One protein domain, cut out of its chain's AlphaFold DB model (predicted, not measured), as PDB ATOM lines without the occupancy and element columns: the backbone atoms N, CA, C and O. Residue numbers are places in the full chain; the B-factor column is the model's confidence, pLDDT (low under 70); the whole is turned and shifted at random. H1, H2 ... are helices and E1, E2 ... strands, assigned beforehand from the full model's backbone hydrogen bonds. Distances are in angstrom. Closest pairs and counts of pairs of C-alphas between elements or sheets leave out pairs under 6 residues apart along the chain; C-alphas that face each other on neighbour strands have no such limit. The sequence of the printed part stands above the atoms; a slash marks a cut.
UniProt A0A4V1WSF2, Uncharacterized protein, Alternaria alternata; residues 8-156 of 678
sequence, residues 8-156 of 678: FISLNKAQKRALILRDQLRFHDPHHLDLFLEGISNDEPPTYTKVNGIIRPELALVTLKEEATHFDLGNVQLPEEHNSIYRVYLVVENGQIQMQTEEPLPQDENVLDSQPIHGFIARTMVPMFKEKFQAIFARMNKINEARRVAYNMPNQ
ATOM      1  N   PHE A   8     204.282 216.694 148.648       85.88
ATOM      2  CA  PHE A   8     205.419 215.781 148.800       85.88
ATOM      3  C   PHE A   8     206.535 216.421 149.629       85.88
ATOM      4  O   PHE A   8     207.088 215.770 150.512       85.88
ATOM      5  N   ILE A   9     206.824 217.710 149.411       86.31
ATOM      6  CA  ILE A   9     207.903 218.442 150.098       86.31
ATOM      7  C   ILE A   9     207.678 218.469 151.619       86.31
ATOM      8  O   ILE A   9     208.634 218.278 152.374       86.31
ATOM      9  N   SER A  10     206.428 218.611 152.072       90.81
ATOM     10  CA  SER A  10     206.047 218.652 153.495       90.81
ATOM     11  C   SER A  10     206.168 217.323 154.255       90.81
ATOM     12  O   SER A  10     206.071 217.320 155.480       90.81
ATOM     13  N   LEU A  11     206.361 216.192 153.571       93.06
ATOM     14  CA  LEU A  11     206.462 214.881 154.223       93.06
ATOM     15  C   LEU A  11     207.845 214.647 154.845       93.06
ATOM     16  O   LEU A  11     208.871 215.115 154.336       93.06
ATOM     17  N   ASN A  12     207.889 213.862 155.925       94.94
ATOM     18  CA  ASN A  12     209.158 213.449 156.526       94.94
ATOM     19  C   ASN A  12     209.919 212.467 155.602       94.94
ATOM     20  O   ASN A  12     209.341 211.885 154.677       94.94
ATOM     21  N   LYS A  13     211.232 212.291 155.817       95.25
ATOM     22  CA  LYS A  13     212.089 211.487 154.920       95.25
ATOM     23  C   LYS A  13     211.591 210.034 154.787       95.25
ATOM     24  O   LYS A  13     211.506 209.523 153.672       95.25
ATOM     25  N   ALA A  14     211.159 209.409 155.886       95.75
ATOM     26  CA  ALA A  14     210.612 208.048 155.892       95.75
ATOM     27  C   ALA A  14     209.271 207.923 155.133       95.75
ATOM     28  O   ALA A  14     209.058 206.951 154.412       95.75
ATOM     29  N   GLN A  15     208.382 208.917 155.230       95.56
ATOM     30  CA  GLN A  15     207.126 208.988 154.470       95.56
ATOM     31  C   GLN A  15     207.383 209.172 152.971       95.56
ATOM     32  O   GLN A  15     206.801 208.448 152.164       95.56
ATOM     33  N   LYS A  16     208.286 210.090 152.590       95.88
ATOM     34  CA  LYS A  16     208.722 210.281 151.193       95.88
ATOM     35  C   LYS A  16     209.228 208.970 150.602       95.88
ATOM     36  O   LYS A  16     208.767 208.545 149.547       95.88
ATOM     37  N   ARG A  17     210.112 208.292 151.334       95.81
ATOM     38  CA  ARG A  17     210.671 206.992 150.965       95.81
ATOM     39  C   ARG A  17     209.603 205.901 150.832       95.81
ATOM     40  O   ARG A  17     209.568 205.201 149.825       95.81
ATOM     41  N   ALA A  18     208.694 205.788 151.801       96.75
ATOM     42  CA  ALA A  18     207.583 204.838 151.756       96.75
ATOM     43  C   ALA A  18     206.673 205.050 150.532       96.75
ATOM     44  O   ALA A  18     206.235 204.075 149.921       96.75
ATOM     45  N   LEU A  19     206.415 206.306 150.145       95.94
ATOM     46  CA  LEU A  19     205.680 206.630 148.920       95.94
ATOM     47  C   LEU A  19     206.467 206.261 147.658       95.94
ATOM     48  O   LEU A  19     205.886 205.661 146.760       95.94
ATOM     49  N   ILE A  20     207.775 206.542 147.605       96.00
ATOM     50  CA  ILE A  20     208.638 206.151 146.478       96.00
ATOM     51  C   ILE A  20     208.611 204.629 146.280       96.00
ATOM     52  O   ILE A  20     208.331 204.173 145.174       96.00
ATOM     53  N   LEU A  21     208.816 203.839 147.342       97.25
ATOM     54  CA  LEU A  21     208.757 202.370 147.280       97.25
ATOM     55  C   LEU A  21     207.379 201.878 146.807       97.25
ATOM     56  O   LEU A  21     207.287 201.029 145.918       97.25
ATOM     57  N   ARG A  22     206.294 202.452 147.345       96.94
ATOM     58  CA  ARG A  22     204.919 202.141 146.927       96.94
ATOM     59  C   ARG A  22     204.701 202.412 145.440       96.94
ATOM     60  O   ARG A  22     204.106 201.594 144.743       96.94
ATOM     61  N   ASP A  23     205.161 203.557 144.953       96.31
ATOM     62  CA  ASP A  23     204.893 204.007 143.590       96.31
ATOM     63  C   ASP A  23     205.785 203.261 142.581       96.31
ATOM     64  O   ASP A  23     205.297 202.842 141.530       96.31
ATOM     65  N   GLN A  24     207.030 202.927 142.949       96.25
ATOM     66  CA  GLN A  24     207.885 201.983 142.213       96.25
ATOM     67  C   GLN A  24     207.254 200.587 142.077       96.25
ATOM     68  O   GLN A  24     207.433 199.935 141.040       96.25
ATOM     69  N   LEU A  25     206.544 200.107 143.106       97.31
ATOM     70  CA  LEU A  25     205.824 198.828 143.082       97.31
ATOM     71  C   LEU A  25     204.497 198.905 142.311       97.31
ATOM     72  O   LEU A  25     204.110 197.931 141.671       97.31
ATOM     73  N   ARG A  26     203.827 200.061 142.301       96.94
ATOM     74  CA  ARG A  26     202.592 200.297 141.531       96.94
ATOM     75  C   ARG A  26     202.816 200.573 140.046       96.94
ATOM     76  O   ARG A  26     201.851 200.527 139.278       96.94
ATOM     77  N   PHE A  27     204.041 200.876 139.619       96.06
ATOM     78  CA  PHE A  27     204.320 201.214 138.227       96.06
ATOM     79  C   PHE A  27     204.348 199.957 137.338       96.06
ATOM     80  O   PHE A  27     205.309 199.189 137.335       96.06
ATOM     81  N   HIS A  28     203.265 199.760 136.581       96.75
ATOM     82  CA  HIS A  28     203.024 198.603 135.706       96.75
ATOM     83  C   HIS A  28     203.209 198.916 134.206       96.75
ATOM     84  O   HIS A  28     202.740 198.161 133.351       96.75
ATOM     85  N   ASP A  29     203.852 200.038 133.869       97.00
ATOM     86  CA  ASP A  29     204.061 200.439 132.476       97.00
ATOM     87  C   ASP A  29     204.899 199.392 131.710       97.00
ATOM     88  O   ASP A  29     205.950 198.977 132.208       97.00
ATOM     89  N   PRO A  30     204.486 198.952 130.504       95.62
ATOM     90  CA  PRO A  30     205.208 197.932 129.755       95.62
ATOM     91  C   PRO A  30     206.700 198.208 129.541       95.62
ATOM     92  O   PRO A  30     207.470 197.254 129.596       95.62
ATOM     93  N   HIS A  31     207.116 199.465 129.343       95.56
ATOM     94  CA  HIS A  31     208.533 199.794 129.152       95.56
ATOM     95  C   HIS A  31     209.341 199.668 130.448       95.56
ATOM     96  O   HIS A  31     210.510 199.293 130.405       95.56
ATOM     97  N   HIS A  32     208.718 199.912 131.604       96.00
ATOM     98  CA  HIS A  32     209.325 199.650 132.912       96.00
ATOM     99  C   HIS A  32     209.416 198.156 133.214       96.00
ATOM    100  O   HIS A  32     210.442 197.687 133.694       96.00
ATOM    101  N   LEU A  33     208.370 197.385 132.896       97.50
ATOM    102  CA  LEU A  33     208.393 195.926 133.061       97.50
ATOM    103  C   LEU A  33     209.488 195.270 132.206       97.50
ATOM    104  O   LEU A  33     210.091 194.294 132.644       97.50
ATOM    105  N   ASP A  34     209.781 195.828 131.029       97.12
ATOM    106  CA  ASP A  34     210.860 195.362 130.152       97.12
ATOM    107  C   ASP A  34     212.269 195.564 130.758       97.12
ATOM    108  O   ASP A  34     213.190 194.848 130.374       97.12
ATOM    109  N   LEU A  35     212.452 196.455 131.746       96.88
ATOM    110  CA  LEU A  35     213.734 196.608 132.457       96.88
ATOM    111  C   LEU A  35     214.095 195.369 133.288       96.88
ATOM    112  O   LEU A  35     215.275 195.053 133.414       96.88
ATOM    113  N   PHE A  36     213.097 194.647 133.804       97.81
ATOM    114  CA  PHE A  36     213.256 193.438 134.628       97.81
ATOM    115  C   PHE A  36     213.478 192.160 133.798       97.81
ATOM    116  O   PHE A  36     213.575 191.057 134.341       97.81
ATOM    117  N   LEU A  37     213.530 192.297 132.473       98.00
ATOM    118  CA  LEU A  37     213.579 191.200 131.518       98.00
ATOM    119  C   LEU A  37     214.884 191.239 130.721       98.00
ATOM    120  O   LEU A  37     215.395 192.301 130.363       98.00
ATOM    121  N   GLU A  38     215.441 190.066 130.440       97.94
ATOM    122  CA  GLU A  38     216.696 189.920 129.708       97.94
ATOM    123  C   GLU A  38     216.454 189.398 128.285       97.94
ATOM    124  O   GLU A  38     215.593 188.552 128.037       97.94
ATOM    125  N   GLY A  39     217.216 189.921 127.319       95.69
ATOM    126  CA  GLY A  39     217.135 189.493 125.921       95.69
ATOM    127  C   GLY A  39     215.960 190.080 125.130       95.69
ATOM    128  O   GLY A  39     215.581 189.503 124.106       95.69
ATOM    129  N   ILE A  40     215.376 191.203 125.569       95.94
ATOM    130  CA  ILE A  40     214.419 192.004 124.780       95.94
ATOM    131  C   ILE A  40     215.164 192.811 123.706       95.94
ATOM    132  O   ILE A  40     216.231 193.368 123.959       95.94
ATOM    133  N   SER A  41     214.592 192.883 122.501       92.69
ATOM    134  CA  SER A  41     215.088 193.691 121.382       92.69
ATOM    135  C   SER A  41     214.113 194.813 121.023       92.69
ATOM    136  O   SER A  41     212.909 194.681 121.213       92.69
ATOM    137  N   ASN A  42     214.623 195.901 120.432       90.31
ATOM    138  CA  ASN A  42     213.799 197.039 119.994       90.31
ATOM    139  C   ASN A  42     212.755 196.666 118.914       90.31
ATOM    140  O   ASN A  42     211.730 197.331 118.804       90.31
ATOM    141  N   ASP A  43     213.021 195.623 118.116       90.19
ATOM    142  CA  ASP A  43     212.054 194.984 117.208       90.19
ATOM    143  C   ASP A  43     211.524 193.716 117.900       90.19
ATOM    144  O   ASP A  43     212.261 192.736 118.039       90.19
ATOM    145  N   GLU A  44     210.283 193.755 118.395       92.50
ATOM    146  CA  GLU A  44     209.658 192.656 119.143       92.50
ATOM    147  C   GLU A  44     208.257 192.323 118.581       92.50
ATOM    148  O   GLU A  44     207.368 193.180 118.601       92.50
ATOM    149  N   PRO A  45     208.001 191.078 118.125       93.44
ATOM    150  CA  PRO A  45     208.951 189.972 118.005       93.44
ATOM    151  C   PRO A  45     209.974 190.189 116.878       93.44
ATOM    152  O   PRO A  45     209.614 190.781 115.860       93.44
ATOM    153  N   PRO A  46     211.204 189.650 117.001       95.38
ATOM    154  CA  PRO A  46     212.212 189.748 115.952       95.38
ATOM    155  C   PRO A  46     211.698 189.263 114.593       95.38
ATOM    156  O   PRO A  46     211.010 188.243 114.491       95.38
ATOM    157  N   THR A  47     212.084 189.956 113.522       95.94
ATOM    158  CA  THR A  47     211.714 189.568 112.155       95.94
ATOM    159  C   THR A  47     212.422 188.271 111.715       95.94
ATOM    160  O   THR A  47     213.519 188.286 111.153       95.94
ATOM    161  N   TYR A  48     211.780 187.123 111.950       96.50
ATOM    162  CA  TYR A  48     212.279 185.800 111.560       96.50
ATOM    163  C   TYR A  48     212.170 185.545 110.048       96.50
ATOM    164  O   TYR A  48     211.093 185.632 109.457       96.50
ATOM    165  N   THR A  49     213.279 185.150 109.418       96.31
ATOM    166  CA  THR A  49     213.356 184.820 107.983       96.31
ATOM    167  C   THR A  49     214.020 183.465 107.757       96.31
ATOM    168  O   THR A  49     214.871 183.040 108.536       96.31
ATOM    169  N   LYS A  50     213.633 182.754 106.692       96.69
ATOM    170  CA  LYS A  50     214.179 181.429 106.357       96.69
ATOM    171  C   LYS A  50     215.269 181.563 105.292       96.69
ATOM    172  O   LYS A  50     214.966 181.798 104.127       96.69
ATOM    173  N   VAL A  51     216.527 181.395 105.693       96.31
ATOM    174  CA  VAL A  51     217.719 181.501 104.840       96.31
ATOM    175  C   VAL A  51     218.374 180.125 104.747       96.31
ATOM    176  O   VAL A  51     218.715 179.526 105.763       96.31
ATOM    177  N   ASN A  52     218.528 179.594 103.531       95.44
ATOM    178  CA  ASN A  52     219.088 178.255 103.274       95.44
ATOM    179  C   ASN A  52     218.407 177.133 104.091       95.44
ATOM    180  O   ASN A  52     219.054 176.208 104.570       95.44
ATOM    181  N   GLY A  53     217.088 177.237 104.288       94.06
ATOM    182  CA  GLY A  53     216.293 176.283 105.071       94.06
ATOM    183  C   GLY A  53     216.297 176.515 106.589       94.06
ATOM    184  O   GLY A  53     215.379 176.043 107.257       94.06
ATOM    185  N   ILE A  54     217.248 177.287 107.118       96.94
ATOM    186  CA  ILE A  54     217.387 177.615 108.544       96.94
ATOM    187  C   ILE A  54     216.659 178.935 108.833       96.94
ATOM    188  O   ILE A  54     216.747 179.881 108.050       96.94
ATOM    189  N   ILE A  55     215.931 179.022 109.947       97.31
ATOM    190  CA  ILE A  55     215.306 180.281 110.375       97.31
ATOM    191  C   ILE A  55     216.336 181.114 111.144       97.31
ATOM    192  O   ILE A  55     217.027 180.592 112.015       97.31
ATOM    193  N   ARG A  56     216.450 182.401 110.804       96.19
ATOM    194  CA  ARG A  56     217.291 183.383 111.498       96.19
ATOM    195  C   ARG A  56     216.480 184.645 111.845       96.19
ATOM    196  O   ARG A  56     215.668 185.055 111.012       96.19
ATOM    197  N   PRO A  57     216.707 185.285 113.010       95.75
ATOM    198  CA  PRO A  57     217.582 184.836 114.103       95.75
ATOM    199  C   PRO A  57     217.082 183.538 114.765       95.75
ATOM    200  O   PRO A  57     215.995 183.052 114.457       95.75
ATOM    201  N   GLU A  58     217.900 182.940 115.629       96.56
ATOM    202  CA  GLU A  58     217.490 181.779 116.430       96.56
ATOM    203  C   GLU A  58     216.388 182.167 117.437       96.56
ATOM    204  O   GLU A  58     216.214 183.343 117.774       96.56
ATOM    205  N   LEU A  59     215.609 181.189 117.910       96.56
ATOM    206  CA  LEU A  59     214.561 181.406 118.910       96.56
ATOM    207  C   LEU A  59     215.162 181.620 120.311       96.56
ATOM    208  O   LEU A  59     215.094 180.746 121.172       96.56
ATOM    209  N   ALA A  60     215.710 182.809 120.549       97.06
ATOM    210  CA  ALA A  60     216.045 183.274 121.891       97.06
ATOM    211  C   ALA A  60     214.759 183.596 122.673       97.06
ATOM    212  O   ALA A  60     213.939 184.412 122.237       97.06
ATOM    213  N   LEU A  61     214.576 182.962 123.832       97.19
ATOM    214  CA  LEU A  61     213.498 183.287 124.768       97.19
ATOM    215  C   LEU A  61     213.983 184.332 125.780       97.19
ATOM    216  O   LEU A  61     215.142 184.313 126.178       97.19
ATOM    217  N   VAL A  62     213.081 185.221 126.186       97.69
ATOM    218  CA  VAL A  62     213.287 186.205 127.253       97.69
ATOM    219  C   VAL A  62     213.294 185.498 128.606       97.69
ATOM    220  O   VAL A  62     212.401 184.686 128.879       97.69
ATOM    221  N   THR A  63     214.271 185.840 129.441       97.75
ATOM    222  CA  THR A  63     214.439 185.386 130.830       97.75
ATOM    223  C   THR A  63     214.151 186.522 131.816       97.75
ATOM    224  O   THR A  63     214.088 187.694 131.439       97.75
ATOM    225  N   LEU A  64     213.927 186.179 133.088       97.75
ATOM    226  CA  LEU A  64     213.877 187.157 134.178       97.75
ATOM    227  C   LEU A  64     215.304 187.531 134.591       97.75
ATOM    228  O   LEU A  64     216.154 186.646 134.665       97.75
ATOM    229  N   LYS A  65     215.538 188.804 134.922       97.75
ATOM    230  CA  LYS A  65     216.742 189.222 135.654       97.75
ATOM    231  C   LYS A  65     216.615 188.903 137.145       97.75
ATOM    232  O   LYS A  65     215.505 188.810 137.663       97.75
ATOM    233  N   GLU A  66     217.739 188.851 137.853       94.81
ATOM    234  CA  GLU A  66     217.784 188.689 139.317       94.81
ATOM    235  C   GLU A  66     217.023 189.818 140.046       94.81
ATOM    236  O   GLU A  66     216.244 189.559 140.966       94.81
ATOM    237  N   GLU A  67     217.116 191.051 139.533       94.69
ATOM    238  CA  GLU A  67     216.343 192.235 139.959       94.69
ATOM    239  C   GLU A  67     214.811 192.059 139.860       94.69
ATOM    240  O   GLU A  67     214.054 192.801 140.479       94.69
ATOM    241  N   ALA A  68     214.317 191.099 139.069       96.88
ATOM    242  CA  ALA A  68     212.887 190.790 138.999       96.88
ATOM    243  C   ALA A  68     212.422 189.943 140.190       96.88
ATOM    244  O   ALA A  68     211.261 190.019 140.591       96.88
ATOM    245  N   THR A  69     213.315 189.113 140.732       97.25
ATOM    246  CA  THR A  69     213.057 188.202 141.856       97.25
ATOM    247  C   THR A  69     213.410 188.795 143.217       97.25
ATOM    248  O   THR A  69     213.094 188.180 144.231       97.25
ATOM    249  N   HIS A  70     214.030 189.974 143.247       96.81
ATOM    250  CA  HIS A  70     214.570 190.609 144.443       96.81
ATOM    251  C   HIS A  70     214.224 192.105 144.467       96.81
ATOM    252  O   HIS A  70     214.587 192.839 143.548       96.81
ATOM    253  N   PHE A  71     213.563 192.575 145.528       97.56
ATOM    254  CA  PHE A  71     213.238 193.993 145.721       97.56
ATOM    255  C   PHE A  71     213.689 194.488 147.098       97.56
ATOM    256  O   PHE A  71     213.262 193.960 148.123       97.56
ATOM    257  N   ASP A  72     214.540 195.511 147.108       97.44
ATOM    258  CA  ASP A  72     215.117 196.101 148.317       97.44
ATOM    259  C   ASP A  72     214.135 197.098 148.961       97.44
ATOM    260  O   ASP A  72     213.732 198.084 148.344       97.44
ATOM    261  N   LEU A  73     213.735 196.837 150.209       96.81
ATOM    262  CA  LEU A  73     212.980 197.770 151.055       96.81
ATOM    263  C   LEU A  73     213.907 198.603 151.951       96.81
ATOM    264  O   LEU A  73     213.423 199.423 152.735       96.81
ATOM    265  N   GLY A  74     215.228 198.435 151.835       97.06
ATOM    266  CA  GLY A  74     216.292 199.029 152.643       97.06
ATOM    267  C   GLY A  74     216.007 198.937 154.136       97.06
ATOM    268  O   GLY A  74     215.484 197.932 154.610       97.06
ATOM    269  N   ASN A  75     216.322 199.991 154.886       98.06
ATOM    270  CA  ASN A  75     216.152 199.965 156.338       98.06
ATOM    271  C   ASN A  75     214.670 199.925 156.754       98.06
ATOM    272  O   ASN A  75     213.872 200.780 156.359       98.06
ATOM    273  N   VAL A  76     214.307 198.961 157.598       97.81
ATOM    274  CA  VAL A  76     212.968 198.784 158.171       97.81
ATOM    275  C   VAL A  76     213.091 198.605 159.680       97.81
ATOM    276  O   VAL A  76     213.883 197.797 160.154       97.81
ATOM    277  N   GLN A  77     212.280 199.343 160.435       97.62
ATOM    278  CA  GLN A  77     212.146 199.186 161.879       97.62
ATOM    279  C   GLN A  77     211.093 198.117 162.193       97.62
ATOM    280  O   GLN A  77     209.913 198.295 161.867       97.62
ATOM    281  N   LEU A  78     211.501 197.014 162.825       96.06
ATOM    282  CA  LEU A  78     210.614 195.905 163.182       96.06
ATOM    283  C   LEU A  78     210.213 196.000 164.668       96.06
ATOM    284  O   LEU A  78     211.040 195.754 165.545       96.06
ATOM    285  N   PRO A  79     208.946 196.333 164.996       92.56
ATOM    286  CA  PRO A  79     208.526 196.490 166.393       92.56
ATOM    287  C   PRO A  79     208.491 195.166 167.170       92.56
ATOM    288  O   PRO A  79     208.555 195.167 168.395       92.56
ATOM    289  N   GLU A  80     208.422 194.033 166.466       91.88
ATOM    290  CA  GLU A  80     208.454 192.685 167.051       91.88
ATOM    291  C   GLU A  80     209.844 192.296 167.580       91.88
ATOM    292  O   GLU A  80     209.942 191.449 168.460       91.88
ATOM    293  N   GLU A  81     210.904 192.958 167.108       90.44
ATOM    294  CA  GLU A  81     212.304 192.683 167.459       90.44
ATOM    295  C   GLU A  81     212.891 193.826 168.310       90.44
ATOM    296  O   GLU A  81     214.013 194.281 168.121       90.44
ATOM    297  N   HIS A  82     212.102 194.329 169.266       93.56
ATOM    298  CA  HIS A  82     212.470 195.439 170.161       93.56
ATOM    299  C   HIS A  82     212.775 196.772 169.443       93.56
ATOM    300  O   HIS A  82     213.598 197.557 169.910       93.56
ATOM    301  N   ASN A  83     212.076 197.060 168.337       93.38
ATOM    302  CA  ASN A  83     212.273 198.256 167.502       93.38
ATOM    303  C   ASN A  83     213.668 198.360 166.854       93.38
ATOM    304  O   ASN A  83     214.083 199.462 166.475       93.38
ATOM    305  N   SER A  84     214.372 197.236 166.702       96.12
ATOM    306  CA  SER A  84     215.604 197.157 165.920       96.12
ATOM    307  C   SER A  84     215.360 197.498 164.444       96.12
ATOM    308  O   SER A  84     214.232 197.468 163.933       96.12
ATOM    309  N   ILE A  85     216.439 197.885 163.763       97.44
ATOM    310  CA  ILE A  85     216.435 198.257 162.349       97.44
ATOM    311  C   ILE A  85     217.262 197.220 161.597       97.44
ATOM    312  O   ILE A  85     218.425 197.006 161.936       97.44
ATOM    313  N   TYR A  86     216.676 196.630 160.561       97.81
ATOM    314  CA  TYR A  86     217.352 195.720 159.635       97.81
ATOM    315  C   TYR A  86     217.205 196.227 158.211       97.81
ATOM    316  O   TYR A  86     216.238 196.929 157.897       97.81
ATOM    317  N   ARG A  87     218.122 195.834 157.328       97.44
ATOM    318  CA  ARG A  87     217.885 195.961 155.892       97.44
ATOM    319  C   ARG A  87     216.968 194.821 155.466       97.44
ATOM    320  O   ARG A  87     217.214 193.676 155.831       97.44
ATOM    321  N   VAL A  88     215.894 195.116 154.745       97.56
ATOM    322  CA  VAL A  88     214.879 194.120 154.388       97.56
ATOM    323  C   VAL A  88     214.726 194.014 152.884       97.56
ATOM    324  O   VAL A  88     214.560 195.019 152.198       97.56
ATOM    325  N   TYR A  89     214.670 192.783 152.389       97.62
ATOM    326  CA  TYR A  89     214.431 192.482 150.984       97.62
ATOM    327  C   TYR A  89     213.230 191.563 150.820       97.62
ATOM    328  O   TYR A  89     212.948 190.702 151.657       97.62
ATOM    329  N   LEU A  90     212.529 191.729 149.703       97.81
ATOM    330  CA  LEU A  90     211.494 190.815 149.249       97.81
ATOM    331  C   LEU A  90     212.091 189.909 148.174       97.81
ATOM    332  O   LEU A  90     212.425 190.380 147.086       97.81
ATOM    333  N   VAL A  91     212.207 188.618 148.477       98.06
ATOM    334  CA  VAL A  91     212.827 187.620 147.594       98.06
ATOM    335  C   VAL A  91     211.787 186.588 147.164       98.06
ATOM    336  O   VAL A  91     211.020 186.074 147.983       98.06
ATOM    337  N   VAL A  92     211.733 186.291 145.864       97.81
ATOM    338  CA  VAL A  92     210.827 185.290 145.284       97.81
ATOM    339  C   VAL A  92     211.507 183.922 145.244       97.81
ATOM    340  O   VAL A  92     212.130 183.546 144.253       97.81
ATOM    341  N   GLU A  93     211.332 183.134 146.299       95.31
ATOM    342  CA  GLU A  93     211.850 181.768 146.386       95.31
ATOM    343  C   GLU A  93     210.729 180.743 146.202       95.31
ATOM    344  O   GLU A  93     209.689 180.802 146.859       95.31
ATOM    345  N   ASN A  94     210.924 179.766 145.312       93.62
ATOM    346  CA  ASN A  94     209.961 178.681 145.060       93.62
ATOM    347  C   ASN A  94     208.527 179.159 144.719       93.62
ATOM    348  O   ASN A  94     207.547 178.446 144.937       93.62
ATOM    349  N   GLY A  95     208.391 180.376 144.175       90.75
ATOM    350  CA  GLY A  95     207.101 181.008 143.867       90.75
ATOM    351  C   GLY A  95     206.363 181.598 145.078       90.75
ATOM    352  O   GLY A  95     205.227 182.052 144.933       90.75
ATOM    353  N   GLN A  96     206.991 181.610 146.255       95.94
ATOM    354  CA  GLN A  96     206.549 182.347 147.434       95.94
ATOM    355  C   GLN A  96     207.420 183.595 147.609       95.94
ATOM    356  O   GLN A  96     208.567 183.623 147.176       95.94
ATOM    357  N   ILE A  97     206.866 184.640 148.222       96.94
ATOM    358  CA  ILE A  97     207.627 185.847 148.562       96.94
ATOM    359  C   ILE A  97     207.995 185.739 150.028       96.94
ATOM    360  O   ILE A  97     207.108 185.667 150.879       96.94
ATOM    361  N   GLN A  98     209.292 185.719 150.293       96.94
ATOM    362  CA  GLN A  98     209.852 185.757 151.631       96.94
ATOM    363  C   GLN A  98     210.426 187.148 151.899       96.94
ATOM    364  O   GLN A  98     210.878 187.838 150.984       96.94
ATOM    365  N   MET A  99     210.366 187.557 153.161       96.69
ATOM    366  CA  MET A  99     210.962 188.793 153.647       96.69
ATOM    367  C   MET A  99     212.264 188.407 154.350       96.69
ATOM    368  O   MET A  99     212.211 187.759 155.392       96.69
ATOM    369  N   GLN A 100     213.406 188.733 153.749       97.12
ATOM    370  CA  GLN A 100     214.733 188.418 154.285       97.12
ATOM    371  C   GLN A 100     215.323 189.656 154.963       97.12
ATOM    372  O   GLN A 100     215.154 190.772 154.468       97.12
ATOM    373  N   THR A 101     215.975 189.453 156.108       96.94
ATOM    374  CA  THR A 101     216.606 190.491 156.933       96.94
ATOM    375  C   THR A 101     218.129 190.373 156.861       96.94
ATOM    376  O   THR A 101     218.690 189.300 157.066       96.94
ATOM    377  N   GLU A 102     218.801 191.490 156.596       97.12
ATOM    378  CA  GLU A 102     220.258 191.641 156.635       97.12
ATOM    379  C   GLU A 102     220.664 192.787 157.580       97.12
ATOM    380  O   GLU A 102     219.827 193.504 158.143       97.12
ATOM    381  N   GLU A 103     221.975 192.971 157.742       97.50
ATOM    382  CA  GLU A 103     222.568 194.082 158.484       97.50
ATOM    383  C   GLU A 103     222.056 195.443 157.955       97.50
ATOM    384  O   GLU A 103     222.010 195.654 156.737       97.50
ATOM    385  N   PRO A 104     221.626 196.370 158.835       96.75
ATOM    386  CA  PRO A 104     221.101 197.665 158.414       96.75
ATOM    387  C   PRO A 104     222.148 198.506 157.679       96.75
ATOM    388  O   PRO A 104     223.318 198.561 158.055       96.75
ATOM    389  N   LEU A 105     221.695 199.251 156.671       94.75
ATOM    390  CA  LEU A 105     222.516 200.266 156.018       94.75
ATOM    391  C   LEU A 105     222.897 201.363 157.030       94.75
ATOM    392  O   LEU A 105     222.030 201.780 157.809       94.75
ATOM    393  N   PRO A 106     224.135 201.896 156.986       96.44
ATOM    394  CA  PRO A 106     224.521 203.062 157.773       96.44
ATOM    395  C   PRO A 106     223.531 204.217 157.593       96.44
ATOM    396  O   PRO A 106     223.117 204.527 156.474       96.44
ATOM    397  N   GLN A 107     223.145 204.860 158.696       93.50
ATOM    398  CA  GLN A 107     222.199 205.975 158.667       93.50
ATOM    399  C   GLN A 107     222.868 207.234 158.098       93.50
ATOM    400  O   GLN A 107     223.546 207.965 158.814       93.50
ATOM    401  N   ASP A 108     222.655 207.494 156.808       94.88
ATOM    402  CA  ASP A 108     222.988 208.762 156.151       94.88
ATOM    403  C   ASP A 108     221.711 209.567 155.906       94.88
ATOM    404  O   ASP A 108     220.844 209.180 155.122       94.88
ATOM    405  N   GLU A 109     221.607 210.718 156.558       91.50
ATOM    406  CA  GLU A 109     220.487 211.643 156.425       91.50
ATOM    407  C   GLU A 109     220.209 212.139 154.997       91.50
ATOM    408  O   GLU A 109     219.092 212.600 154.731       91.50
ATOM    409  N   ASN A 110     221.188 212.078 154.097       94.56
ATOM    410  CA  ASN A 110     221.071 212.540 152.714       94.56
ATOM    411  C   ASN A 110     220.563 211.441 151.770       94.56
ATOM    412  O   ASN A 110     219.999 211.743 150.717       94.56
ATOM    413  N   VAL A 111     220.726 210.171 152.147       94.38
ATOM    414  CA  VAL A 111     220.298 209.012 151.358       94.38
ATOM    415  C   VAL A 111     218.941 208.547 151.864       94.38
ATOM    416  O   VAL A 111     218.826 208.031 152.975       94.38
ATOM    417  N   LEU A 112     217.896 208.684 151.041       93.25
ATOM    418  CA  LEU A 112     216.548 208.250 151.430       93.25
ATOM    419  C   LEU A 112     216.504 206.758 151.790       93.25
ATOM    420  O   LEU A 112     215.762 206.399 152.694       93.25
ATOM    421  N   ASP A 113     217.323 205.908 151.170       90.62
ATOM    422  CA  ASP A 113     217.323 204.458 151.411       90.62
ATOM    423  C   ASP A 113     217.864 204.009 152.775       90.62
ATOM    424  O   ASP A 113     217.522 202.921 153.245       90.62
ATOM    425  N   SER A 114     218.613 204.876 153.464       94.62
ATOM    426  CA  SER A 114     219.043 204.639 154.847       94.62
ATOM    427  C   SER A 114     217.913 204.850 155.866       94.62
ATOM    428  O   SER A 114     217.996 204.380 157.003       94.62
ATOM    429  N   GLN A 115     216.861 205.581 155.484       97.00
ATOM    430  CA  GLN A 115     215.851 206.071 156.416       97.00
ATOM    431  C   GLN A 115     214.881 204.936 156.778       97.00
ATOM    432  O   GLN A 115     214.203 204.407 155.885       97.00
ATOM    433  N   PRO A 116     214.787 204.545 158.064       97.38
ATOM    434  CA  PRO A 116     213.985 203.400 158.465       97.38
ATOM    435  C   PRO A 116     212.496 203.653 158.209       97.38
ATOM    436  O   PRO A 116     211.933 204.654 158.658       97.38
ATOM    437  N   ILE A 117     211.839 202.729 157.506       97.69
ATOM    438  CA  ILE A 117     210.372 202.693 157.412       97.69
ATOM    439  C   ILE A 117     209.800 201.757 158.475       97.69
ATOM    440  O   ILE A 117     210.422 200.768 158.851       97.69
ATOM    441  N   HIS A 118     208.594 202.034 158.961       97.75
ATOM    442  CA  HIS A 118     207.953 201.177 159.957       97.75
ATOM    443  C   HIS A 118     207.552 199.816 159.354       97.75
ATOM    444  O   HIS A 118     206.988 199.771 158.259       97.75
ATOM    445  N   GLY A 119     207.756 198.710 160.077       96.69
ATOM    446  CA  GLY A 119     207.497 197.343 159.595       96.69
ATOM    447  C   GLY A 119     206.067 197.082 159.099       96.69
ATOM    448  O   GLY A 119     205.864 196.290 158.180       96.69
ATOM    449  N   PHE A 120     205.071 197.809 159.618       96.88
ATOM    450  CA  PHE A 120     203.705 197.797 159.070       96.88
ATOM    451  C   PHE A 120     203.659 198.221 157.590       96.88
ATOM    452  O   PHE A 120     202.982 197.593 156.779       96.88
ATOM    453  N   ILE A 121     204.422 199.254 157.217       96.94
ATOM    454  CA  ILE A 121     204.507 199.743 155.837       96.94
ATOM    455  C   ILE A 121     205.179 198.679 154.965       96.94
ATOM    456  O   ILE A 121     204.613 198.315 153.938       96.94
ATOM    457  N   ALA A 122     206.306 198.106 155.405       97.00
ATOM    458  CA  ALA A 122     206.987 197.022 154.689       97.00
ATOM    459  C   ALA A 122     206.044 195.834 154.395       97.00
ATOM    460  O   ALA A 122     205.985 195.350 153.265       97.00
ATOM    461  N   ARG A 123     205.206 195.436 155.365       96.88
ATOM    462  CA  ARG A 123     204.189 194.380 155.187       96.88
ATOM    463  C   ARG A 123     203.146 194.707 154.120       96.88
ATOM    464  O   ARG A 123     202.744 193.809 153.384       96.88
ATOM    465  N   THR A 124     202.737 195.971 153.985       97.44
ATOM    466  CA  THR A 124     201.799 196.379 152.918       97.44
ATOM    467  C   THR A 124     202.437 196.407 151.523       97.44
ATOM    468  O   THR A 124     201.708 196.332 150.535       97.44
ATOM    469  N   MET A 125     203.773 196.411 151.415       97.75
ATOM    470  CA  MET A 125     204.484 196.301 150.130       97.75
ATOM    471  C   MET A 125     204.559 194.865 149.593       97.75
ATOM    472  O   MET A 125     204.591 194.681 148.378       97.75
ATOM    473  N   VAL A 126     204.523 193.842 150.457       97.75
ATOM    474  CA  VAL A 126     204.561 192.417 150.061       97.75
ATOM    475  C   VAL A 126     203.504 192.049 148.997       97.75
ATOM    476  O   VAL A 126     203.884 191.471 147.973       97.75
ATOM    477  N   PRO A 127     202.200 192.377 149.148       98.06
ATOM    478  CA  PRO A 127     201.215 192.116 148.096       98.06
ATOM    479  C   PRO A 127     201.458 192.948 146.825       98.06
ATOM    480  O   PRO A 127     201.283 192.416 145.732       98.06
ATOM    481  N   MET A 128     201.933 194.194 146.930       98.06
ATOM    482  CA  MET A 128     202.221 195.025 145.747       98.06
ATOM    483  C   MET A 128     203.399 194.465 144.935       98.06
ATOM    484  O   MET A 128     203.338 194.398 143.709       98.06
ATOM    485  N   PHE A 129     204.447 193.978 145.606       98.12
ATOM    486  CA  PHE A 129     205.548 193.271 144.950       98.12
ATOM    487  C   PHE A 129     205.081 191.967 144.293       98.12
ATOM    488  O   PHE A 129     205.503 191.658 143.180       98.12
ATOM    489  N   LYS A 130     204.140 191.243 144.912       97.94
ATOM    490  CA  LYS A 130     203.514 190.055 144.313       97.94
ATOM    491  C   LYS A 130     202.782 190.365 143.010       97.94
ATOM    492  O   LYS A 130     202.950 189.632 142.037       97.94
ATOM    493  N   GLU A 131     201.986 191.428 142.989       98.06
ATOM    494  CA  GLU A 131     201.263 191.882 141.798       98.06
ATOM    495  C   GLU A 131     202.237 192.309 140.693       98.06
ATOM    496  O   GLU A 131     202.143 191.819 139.564       98.06
ATOM    497  N   LYS A 132     203.254 193.110 141.035       97.94
ATOM    498  CA  LYS A 132     204.291 193.530 140.086       97.94
ATOM    499  C   LYS A 132     205.087 192.349 139.526       97.94
ATOM    500  O   LYS A 132     205.268 192.264 138.313       97.94
ATOM    501  N   PHE A 133     205.505 191.395 140.361       98.12
ATOM    502  CA  PHE A 133     206.181 190.174 139.911       98.12
ATOM    503  C   PHE A 133     205.301 189.354 138.956       98.12
ATOM    504  O   PHE A 133     205.766 188.905 137.906       98.12
ATOM    505  N   GLN A 134     204.006 189.209 139.259       98.00
ATOM    506  CA  GLN A 134     203.054 188.555 138.357       98.00
ATOM    507  C   GLN A 134     202.911 189.301 137.024       98.00
ATOM    508  O   GLN A 134     202.841 188.652 135.979       98.00
ATOM    509  N   ALA A 135     202.928 190.636 137.027       98.31
ATOM    510  CA  ALA A 135     202.903 191.441 135.809       98.31
ATOM    511  C   ALA A 135     204.181 191.276 134.965       98.31
ATOM    512  O   ALA A 135     204.079 191.074 133.751       98.31
ATOM    513  N   ILE A 136     205.369 191.270 135.587       98.19
ATOM    514  CA  ILE A 136     206.653 190.976 134.919       98.19
ATOM    515  C   ILE A 136     206.611 189.567 134.300       98.19
ATOM    516  O   ILE A 136     206.906 189.387 133.116       98.19
ATOM    517  N   PHE A 137     206.163 188.561 135.055       98.00
ATOM    518  CA  PHE A 137     206.058 187.182 134.570       98.00
ATOM    519  C   PHE A 137     205.031 187.033 133.431       98.00
ATOM    520  O   PHE A 137     205.268 186.317 132.453       98.00
ATOM    521  N   ALA A 138     203.896 187.733 133.502       98.31
ATOM    522  CA  ALA A 138     202.905 187.773 132.426       98.31
ATOM    523  C   ALA A 138     203.459 188.455 131.160       98.31
ATOM    524  O   ALA A 138     203.244 187.956 130.051       98.31
ATOM    525  N   ARG A 139     204.223 189.547 131.314       97.81
ATOM    526  CA  ARG A 139     204.927 190.245 130.226       97.81
ATOM    527  C   ARG A 139     205.942 189.326 129.543       97.81
ATOM    528  O   ARG A 139     205.856 189.153 128.327       97.81
ATOM    529  N   MET A 140     206.806 188.658 130.311       98.12
ATOM    530  CA  MET A 140     207.768 187.665 129.813       98.12
ATOM    531  C   MET A 140     207.076 186.564 128.995       98.12
ATOM    532  O   MET A 140     207.478 186.266 127.870       98.12
ATOM    533  N   ASN A 141     206.003 185.971 129.531       98.25
ATOM    534  CA  ASN A 141     205.270 184.907 128.843       98.25
ATOM    535  C   ASN A 141     204.598 185.393 127.552       98.25
ATOM    536  O   ASN A 141     204.655 184.691 126.544       98.25
ATOM    537  N   LYS A 142     204.022 186.602 127.550       97.88
ATOM    538  CA  LYS A 142     203.418 187.224 126.361       97.88
ATOM    539  C   LYS A 142     204.447 187.442 125.248       97.88
ATOM    540  O   LYS A 142     204.155 187.145 124.090       97.88
ATOM    541  N   ILE A 143     205.644 187.919 125.594       97.94
ATOM    542  CA  ILE A 143     206.754 188.089 124.647       97.94
ATOM    543  C   ILE A 143     207.205 186.721 124.113       97.94
ATOM    544  O   ILE A 143     207.240 186.502 122.903       97.94
ATOM    545  N   ASN A 144     207.446 185.752 124.998       98.12
ATOM    546  CA  ASN A 144     207.870 184.406 124.610       98.12
ATOM    547  C   ASN A 144     206.833 183.657 123.752       98.12
ATOM    548  O   ASN A 144     207.211 182.909 122.848       98.12
ATOM    549  N   GLU A 145     205.532 183.861 123.976       98.06
ATOM    550  CA  GLU A 145     204.479 183.347 123.095       98.06
ATOM    551  C   GLU A 145     204.515 184.033 121.721       98.06
ATOM    552  O   GLU A 145     204.501 183.339 120.701       98.06
ATOM    553  N   ALA A 146     204.647 185.364 121.671       97.38
ATOM    554  CA  ALA A 146     204.765 186.111 120.418       97.38
ATOM    555  C   ALA A 146     205.980 185.659 119.588       97.38
ATOM    556  O   ALA A 146     205.822 185.361 118.401       97.38
ATOM    557  N   ARG A 147     207.158 185.496 120.211       97.69
ATOM    558  CA  ARG A 147     208.366 184.949 119.564       97.69
ATOM    559  C   ARG A 147     208.144 183.540 119.027       97.69
ATOM    560  O   ARG A 147     208.458 183.273 117.870       97.69
ATOM    561  N   ARG A 148     207.534 182.640 119.811       97.81
ATOM    562  CA  ARG A 148     207.203 181.271 119.362       97.81
ATOM    563  C   ARG A 148     206.237 181.265 118.176       97.81
ATOM    564  O   ARG A 148     206.406 180.454 117.268       97.81
ATOM    565  N   VAL A 149     205.234 182.143 118.153       97.06
ATOM    566  CA  VAL A 149     204.297 182.258 117.020       97.06
ATOM    567  C   VAL A 149     205.006 182.820 115.784       97.06
ATOM    568  O   VAL A 149     204.874 182.245 114.703       97.06
ATOM    569  N   ALA A 150     205.797 183.884 115.943       96.44
ATOM    570  CA  ALA A 150     206.539 184.520 114.859       96.44
ATOM    571  C   ALA A 150     207.600 183.584 114.250       96.44
ATOM    572  O   ALA A 150     207.635 183.425 113.033       96.44
ATOM    573  N   TYR A 151     208.381 182.878 115.072       97.44
ATOM    574  CA  TYR A 151     209.389 181.908 114.624       97.44
ATOM    575  C   TYR A 151     208.783 180.745 113.825       97.44
ATOM    576  O   TYR A 151     209.379 180.258 112.869       97.44
ATOM    577  N   ASN A 152     207.567 180.310 114.166       96.25
ATOM    578  CA  ASN A 152     206.875 179.262 113.413       96.25
ATOM    579  C   ASN A 152     206.205 179.772 112.123       96.25
ATOM    580  O   ASN A 152     205.833 178.957 111.278       96.25
ATOM    581  N   MET A 153     206.053 181.087 111.935       94.94
ATOM    582  CA  MET A 153     205.345 181.665 110.787       94.94
ATOM    583  C   MET A 153     206.031 181.378 109.431       94.94
ATOM    584  O   MET A 153     205.320 180.944 108.527       94.94
ATOM    585  N   PRO A 154     207.372 181.478 109.264       93.94
ATOM    586  CA  PRO A 154     208.057 181.120 108.011       93.94
ATOM    587  C   PRO A 154     207.970 179.639 107.607       93.94
ATOM    588  O   PRO A 154     208.304 179.295 106.474       93.94
ATOM    589  N   ASN A 155     207.570 178.749 108.525       93.12
ATOM    590  CA  ASN A 155     207.339 177.330 108.236       93.12
ATOM    591  C   ASN A 155     205.877 177.016 107.891       93.12
ATOM    592  O   ASN A 155     205.599 175.931 107.380       93.12
ATOM    593  N   GLN A 156     204.942 177.933 108.149       90.56
ATOM    594  CA  GLN A 156     203.575 177.778 107.669       90.56
ATOM    595  C   GLN A 156     203.580 177.991 106.156       90.56
ATOM    596  O   GLN A 156     204.118 178.982 105.662       90.56
TER     597      GLN A 156
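AT A GLANCE: This is residues 8 to 156 of the 678 residues of an uncharacterized protein of Alternaria alternata (UniProt A0A4V1WSF2). One long helix, H4, makes most of the longest axis, with a twisted three-stranded sheet, E3 E4 E5, and helix H1 packed on its first part. A thin two-stranded hairpin, E1 E2, reaches the other end of H4, and the short H2 and H3 lie between. The printed part has 149 residues, with four named helices and five named strands in the order H1 H2 E1 E2 H3 E3 E4 E5 H4; both sheets are antiparallel and the class is mixed. The whole is loose and elongated, with a radius of gyration of the C-alphas of 20.2 A and spans of 68 by 35 by 23 A.

HOW THE PARTS SIT: E3, residues 70 to 78, E4, residues 84 to 93, and E5, residues 96 to 102, form a strongly twisted sheet in that order, a meander, each strand the antiparallel neighbour of the one before. In the hairpin E3 and E4, N 73 and O 88 are within hydrogen-bond range at 2.8 A; in the hairpin E4 and E5, N 91 and O 98 at 2.9 A. E3 bends by 73 degrees at residue 75. H4, residues 119 to 155, is on one face, giving two layers, a helix over a sheet, at a height over the sheet of 8.1 A. H4 runs along the strands, at 24 degrees to E4 on the local plane. H1, residues 13 to 26, touches residues 121 to 132 of H4 at a shallow tilt of 28 degrees, the same way; the closest C-alphas, of Leu 25 and Phe 129, are 5.9 A apart. H2, residues 30 to 36, touches residues 135 to 139 of H4, about perpendicular at 79 degrees, closest at the C-alphas of Leu 33 and Ile 136, 5.6 A. H3, residues 66 to 69, only grazes the sheet. E1, residues 49 to 51, and E2, residues 54 to 56, form a hairpin, with N 51 and O 54 at 2.8 A; the closest C-alphas of E1 and H4, of Lys 50 and Pro 154, are 6.3 A apart. Every O i to N i+4 pair is within hydrogen-bond range in H1, against 28 of 33 in H4 and 1 of 3 in H2, which has 3 of 4 O i to N i+3 pairs; H3 is too short for an i+4 pair.

IN THESE COORDINATES: H4 is 55.1 A long, from C-alpha 119 at (207.497, 197.343, 159.595) to C-alpha 155 at (207.339, 177.330, 108.236), with a kink of 27 degrees near residue 127. H1 begins at C-alpha 13, (212.089, 211.487, 154.920), and measures 19.9 A; E4 measures 25.1 A.

THE WHOLE: The C-alphas farthest apart, of Asn 52 and His 82, are 69.4 A apart. The links H2 to E1 and E5 to H4 are long. The printed part has no cut, and no printed residue is under 70 in pLDDT.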